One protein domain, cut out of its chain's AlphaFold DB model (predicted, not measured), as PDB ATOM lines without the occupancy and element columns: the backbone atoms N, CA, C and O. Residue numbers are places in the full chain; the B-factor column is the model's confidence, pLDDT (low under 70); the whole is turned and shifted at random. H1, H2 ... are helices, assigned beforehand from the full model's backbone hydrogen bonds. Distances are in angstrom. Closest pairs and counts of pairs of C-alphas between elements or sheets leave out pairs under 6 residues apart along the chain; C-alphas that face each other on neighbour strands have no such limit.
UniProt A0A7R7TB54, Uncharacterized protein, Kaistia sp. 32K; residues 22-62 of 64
ATOM      1  N   SER A  22      36.407 -43.215  34.227       76.38
ATOM      2  CA  SER A  22      36.810 -44.401  33.465       76.38
ATOM      3  C   SER A  22      36.841 -44.172  31.947       76.38
ATOM      4  O   SER A  22      37.696 -44.748  31.277       76.38
ATOM      5  N   GLN A  23      35.988 -43.299  31.404       88.00
ATOM      6  CA  GLN A  23      35.964 -42.963  29.976       88.00
ATOM      7  C   GLN A  23      37.244 -42.259  29.522       88.00
ATOM      8  O   GLN A  23      37.677 -42.454  28.393       88.00
ATOM      9  N   CYS A  24      37.920 -41.513  30.397       93.88
ATOM     10  CA  CYS A  24      39.177 -40.868  30.023       93.88
ATOM     11  C   CYS A  24      40.272 -41.883  29.660       93.88
ATOM     12  O   CYS A  24      41.156 -41.578  28.866       93.88
ATOM     13  N   TYR A  25      40.230 -43.097  30.220       92.69
ATOM     14  CA  TYR A  25      41.253 -44.114  29.973       92.69
ATOM     15  C   TYR A  25      41.142 -44.787  28.604       92.69
ATOM     16  O   TYR A  25      42.121 -45.400  28.181       92.69
ATOM     17  N   THR A  26      39.997 -44.672  27.925       94.94
ATOM     18  CA  THR A  26      39.816 -45.189  26.559       94.94
ATOM     19  C   THR A  26      40.350 -44.224  25.504       94.94
ATOM     20  O   THR A  26      40.605 -44.635  24.372       94.94
ATOM     21  N   LEU A  27      40.554 -42.956  25.870       93.25
ATOM     22  CA  LEU A  27      41.127 -41.956  24.983       93.25
ATOM     23  C   LEU A  27      42.635 -42.208  24.787       93.25
ATOM     24  O   LEU A  27      43.338 -42.612  25.721       93.25
ATOM     25  N   PRO A  28      43.166 -41.966  23.583       94.62
ATOM     26  CA  PRO A  28      44.599 -42.013  23.332       94.62
ATOM     27  C   PRO A  28      45.277 -40.667  23.636       94.62
ATOM     28  O   PRO A  28      44.653 -39.609  23.574       94.62
ATOM     29  N   GLY A  29      46.583 -40.715  23.916       95.44
ATOM     30  CA  GLY A  29      47.468 -39.542  23.942       95.44
ATOM     31  C   GLY A  29      47.002 -38.388  24.838       95.44
ATOM     32  O   GLY A  29      46.532 -38.598  25.959       95.44
ATOM     33  N   ASP A  30      47.142 -37.168  24.318       97.06
ATOM     34  CA  ASP A  30      46.831 -35.919  25.018       97.06
ATOM     35  C   ASP A  30      45.361 -35.826  25.442       97.06
ATOM     36  O   ASP A  30      45.066 -35.379  26.551       97.06
ATOM     37  N   ALA A  31      44.435 -36.357  24.637       96.50
ATOM     38  CA  ALA A  31      43.007 -36.360  24.953       96.50
ATOM     39  C   ALA A  31      42.705 -37.063  26.289       96.50
ATOM     40  O   ALA A  31      41.890 -36.582  27.079       96.50
ATOM     41  N   LYS A  32      43.409 -38.162  26.594       96.50
ATOM     42  CA  LYS A  32      43.306 -38.839  27.895       96.50
ATOM     43  C   LYS A  32      43.817 -37.976  29.037       96.50
ATOM     44  O   LYS A  32      43.161 -37.893  30.073       96.50
ATOM     45  N   VAL A  33      44.981 -37.352  28.864       97.00
ATOM     46  CA  VAL A  33      45.604 -36.508  29.894       97.00
ATOM     47  C   VAL A  33      44.712 -35.310  30.213       97.00
ATOM     48  O   VAL A  33      44.444 -35.046  31.383       97.00
ATOM     49  N   ILE A  34      44.202 -34.637  29.182       96.56
ATOM     50  CA  ILE A  34      43.299 -33.492  29.312       96.56
ATOM     51  C   ILE A  34      42.015 -33.910  30.032       96.56
ATOM     52  O   ILE A  34      41.632 -33.271  31.009       96.56
ATOM     53  N   CYS A  35      41.386 -35.012  29.611       96.31
ATOM     54  CA  CYS A  35      40.182 -35.540  30.258       96.31
ATOM     55  C   CYS A  35      40.414 -35.809  31.754       96.31
ATOM     56  O   CYS A  35      39.662 -35.325  32.599       96.31
ATOM     57  N   LEU A  36      41.510 -36.495  32.101       95.25
ATOM     58  CA  LEU A  36      41.863 -36.768  33.498       95.25
ATOM     59  C   LEU A  36      42.143 -35.490  34.299       95.25
ATOM     60  O   LEU A  36      41.779 -35.431  35.473       95.25
ATOM     61  N   ALA A  37      42.756 -34.474  33.686       96.06
ATOM     62  CA  ALA A  37      43.004 -33.188  34.331       96.06
ATOM     63  C   ALA A  37      41.688 -32.506  34.745       96.06
ATOM     64  O   ALA A  37      41.582 -32.010  35.867       96.06
ATOM     65  N   PHE A  38      40.668 -32.532  33.878       93.81
ATOM     66  CA  PHE A  38      39.342 -31.983  34.176       93.81
ATOM     67  C   PHE A  38      38.591 -32.793  35.237       93.81
ATOM     68  O   PHE A  38      38.148 -32.214  36.229       93.81
ATOM     69  N   GLU A  39      38.505 -34.114  35.073       93.38
ATOM     70  CA  GLU A  39      37.804 -35.005  36.010       93.38
ATOM     71  C   GLU A  39      38.373 -34.915  37.429       93.38
ATOM     72  O   GLU A  39      37.644 -34.901  38.420       93.38
ATOM     73  N   ARG A  40      39.701 -34.807  37.540       92.12
ATOM     74  CA  ARG A  40      40.398 -34.732  38.829       92.12
ATOM     75  C   ARG A  40      40.574 -33.303  39.338       92.12
ATOM     76  O   ARG A  40      41.068 -33.130  40.449       92.12
ATOM     77  N   LYS A  41      40.201 -32.295  38.538       92.81
ATOM     78  CA  LYS A  41      40.493 -30.870  38.773       92.81
ATOM     79  C   LYS A  41      41.975 -30.617  39.087       92.81
ATOM     80  O   LYS A  41      42.314 -29.733  39.869       92.81
ATOM     81  N   ASP A  42      42.857 -31.402  38.474       94.12
ATOM     82  CA  ASP A  42      44.294 -31.379  38.729       94.12
ATOM     83  C   ASP A  42      45.024 -30.701  37.568       94.12
ATOM     84  O   ASP A  42      45.345 -31.306  36.542       94.12
ATOM     85  N   ARG A  43      45.308 -29.411  37.755       95.44
ATOM     86  CA  ARG A  43      45.982 -28.572  36.759       95.44
ATOM     87  C   ARG A  43      47.405 -29.047  36.447       95.44
ATOM     88  O   ARG A  43      47.907 -28.750  35.366       95.44
ATOM     89  N   SER A  44      48.057 -29.785  37.351       96.56
ATOM     90  CA  SER A  44      49.422 -30.278  37.127       96.56
ATOM     91  C   SER A  44      49.488 -31.290  35.979       96.56
ATOM     92  O   SER A  44      50.474 -31.321  35.241       96.56
ATOM     93  N   MET A  45      48.404 -32.039  35.745       96.44
ATOM     94  CA  MET A  45      48.328 -33.014  34.659       96.44
ATOM     95  C   MET A  45      48.422 -32.362  33.276       96.44
ATOM     96  O   MET A  45      48.968 -32.970  32.359       96.44
ATOM     97  N   CYS A  46      47.977 -31.109  33.120       97.56
ATOM     98  CA  CYS A  46      48.057 -30.397  31.844       97.56
ATOM     99  C   CYS A  46      49.499 -30.274  31.318       97.56
ATOM    100  O   CYS A  46      49.689 -30.189  30.111       97.56
ATOM    101  N   TYR A  47      50.527 -30.296  32.176       97.62
ATOM    102  CA  TYR A  47      51.924 -30.218  31.725       97.62
ATOM    103  C   TYR A  47      52.406 -31.465  30.972       97.62
ATOM    104  O   TYR A  47      53.400 -31.376  30.256       97.62
ATOM    105  N   ALA A  48      51.703 -32.596  31.095       97.44
ATOM    106  CA  ALA A  48      51.996 -33.814  30.341       97.44
ATOM    107  C   ALA A  48      51.390 -33.823  28.923       97.44
ATOM    108  O   ALA A  48      51.687 -34.732  28.153       97.44
ATOM    109  N   VAL A  49      50.558 -32.830  28.575       97.56
ATOM    110  CA  VAL A  49      49.997 -32.656  27.224       97.56
ATOM    111  C   VAL A  49      51.106 -32.219  26.277       97.56
ATOM    112  O   VAL A  49      51.771 -31.218  26.552       97.56
ATOM    113  N   GLN A  50      51.321 -32.948  25.188       98.12
ATOM    114  CA  GLN A  50      52.426 -32.735  24.256       98.12
ATOM    115  C   GLN A  50      52.170 -31.571  23.304       98.12
ATOM    116  O   GLN A  50      53.075 -30.760  23.090       98.12
ATOM    117  N   ASP A  51      50.949 -31.448  22.782       98.12
ATOM    118  CA  ASP A  51      50.571 -30.294  21.975       98.12
ATOM    119  C   ASP A  51      50.545 -29.016  22.827       98.12
ATOM    120  O   ASP A  51      49.878 -28.910  23.861       98.12
ATOM    121  N   SER A  52      51.303 -28.008  22.401       97.50
ATOM    122  CA  SER A  52      51.487 -26.780  23.176       97.50
ATOM    123  C   SER A  52      50.220 -25.921  23.233       97.50
ATOM    124  O   SER A  52      49.984 -25.251  24.245       97.50
ATOM    125  N   ALA A  53      49.380 -25.957  22.195       97.69
ATOM    126  CA  ALA A  53      48.129 -25.214  22.154       97.69
ATOM    127  C   ALA A  53      47.061 -25.885  23.027       97.69
ATOM    128  O   ALA A  53      46.351 -25.201  23.769       97.69
ATOM    129  N   GLU A  54      46.963 -27.214  22.995       97.56
ATOM    130  CA  GLU A  54      46.097 -27.979  23.893       97.56
ATOM    131  C   GLU A  54      46.531 -27.841  25.351       97.56
ATOM    132  O   GLU A  54      45.686 -27.603  26.218       97.56
ATOM    133  N   ARG A  55      47.839 -27.871  25.630       97.81
ATOM    134  CA  ARG A  55      48.388 -27.601  26.966       97.81
ATOM    135  C   ARG A  55      47.951 -26.234  27.482       97.81
ATOM    136  O   ARG A  55      47.462 -26.130  28.608       97.81
ATOM    137  N   ALA A  56      48.109 -25.188  26.669       97.62
ATOM    138  CA  ALA A  56      47.721 -23.830  27.042       97.62
ATOM    139  C   ALA A  56      46.216 -23.729  27.342       97.62
ATOM    140  O   ALA A  56      45.830 -23.126  28.346       97.62
ATOM    141  N   LYS A  57      45.369 -24.372  26.526       96.75
ATOM    142  CA  LYS A  57      43.921 -24.462  26.774       96.75
ATOM    143  C   LYS A  57      43.628 -25.191  28.085       96.75
ATOM    144  O   LYS A  57      42.925 -24.647  28.928       96.75
ATOM    145  N   CYS A  58      44.203 -26.375  28.298       97.31
ATOM    146  CA  CYS A  58      44.024 -27.156  29.525       97.31
ATOM    147  C   CYS A  58      44.359 -26.320  30.772       97.31
ATOM    148  O   CYS A  58      43.531 -26.169  31.671       97.31
ATOM    149  N   LEU A  59      45.528 -25.668  30.782       96.50
ATOM    150  CA  LEU A  59      45.972 -24.806  31.883       96.50
ATOM    151  C   LEU A  59      45.057 -23.598  32.126       96.50
ATOM    152  O   LEU A  59      45.069 -23.061  33.234       96.50
ATOM    153  N   ALA A  60      44.306 -23.134  31.126       96.62
ATOM    154  CA  ALA A  60      43.392 -22.004  31.266       96.62
ATOM    155  C   ALA A  60      42.057 -22.385  31.928       96.62
ATOM    156  O   ALA A  60      41.435 -21.522  32.551       96.62
ATOM    157  N   PHE A  61      41.624 -23.642  31.801       92.94
ATOM    158  CA  PHE A  61      40.293 -24.086  32.227       92.94
ATOM    159  C   PHE A  61      40.303 -25.028  33.439       92.94
ATOM    160  O   PHE A  61      39.325 -25.050  34.182       92.94
ATOM    161  N   VAL A  62      41.380 -25.782  33.680       95.19
ATOM    162  CA  VAL A  62      41.464 -26.691  34.834       95.19
ATOM    163  C   VAL A  62      41.850 -25.923  36.104       95.19
ATOM    164  O   VAL A  62      42.906 -25.292  36.156       95.19
TER     165      VAL A  62
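This is residues 22 to 62 of the 64 residues of an uncharacterized protein of Kaistia sp. 32K (UniProt A0A7R7TB54). Three helices, H2, H3 and H4, stand side by side on nearly parallel lines and run by turns in opposite directions, their centres at the corners of a triangle that is slightly open between H2 and H4. The short helix H1 packs on H2 alone, away from H3 and H4. The printed part has 41 residues with four named helices, in the order H1, H2, H3, H4, and no named strand; the class is all helix. The whole is compact, with a radius of gyration of the C-alphas of 8.9 A, and its C-alphas span 24 by 19 by 12 A.

Start at the longest helix, H2, residues 29 to 39. H3, residues 43 to 48, touches it, and you find their closest C-alphas at Ala 37 and Met 45, 5.3 A apart. These two form a helical hairpin, at a shallow tilt of 6 degrees and opposite ways. Go on to H4, residues 52 to 61, which touches H3; their closest C-alphas are those of Cys 46 and Arg 55, 5.6 A apart. H3 and H4 are a helical hairpin too, at a shallow tilt of 9 degrees and opposite ways. H2 and H4 are close but not clearly touching, with the closest C-alphas, those of Ile 34 and Cys 58, 6.4 A apart; they run the same way at a shallow tilt of 7 degrees. Return to H2 for H1, residues 22 to 26, which touches it; the closest C-alphas are those of Cys 24 and Lys 32, 5.1 A apart. H1 is apart from H3 and from H4. Along the backbone, every O i to N i+4 pair of H4 is within hydrogen-bond range. In H2 it is 6 of 7, in H1 0 of 1 and in H3 0 of 2, while of the O i to N i+3 pairs 2 of 2 are within range in H1 and 3 of 3 in H3.

Find C-alpha 29 at (47.468, -39.542, 23.942); from there H2 runs 16.1 A to C-alpha 39 at (37.804, -35.005, 36.010). H4, 14.6 A from first to last C-alpha, ends at C-alpha 61, (40.293, -24.086, 32.227). H3 measures 10.2 A from C-alpha 43 to C-alpha 48. H1 begins at C-alpha 22, (36.810, -44.401, 33.465), and is 7.6 A long to C-alpha 26.

Look at Ser 22 and Ser 52 for the two C-alphas farthest apart, at 25.1 A. The first and last printed C-alphas, those of Ser 22 and Val 62, are 18.4 A apart. The printed part has no cut, and the three links, H1 to H2, H2 to H3 and H3 to H4, are tight. The mean pLDDT of the printed part is 95.2, and no printed residue is under 70.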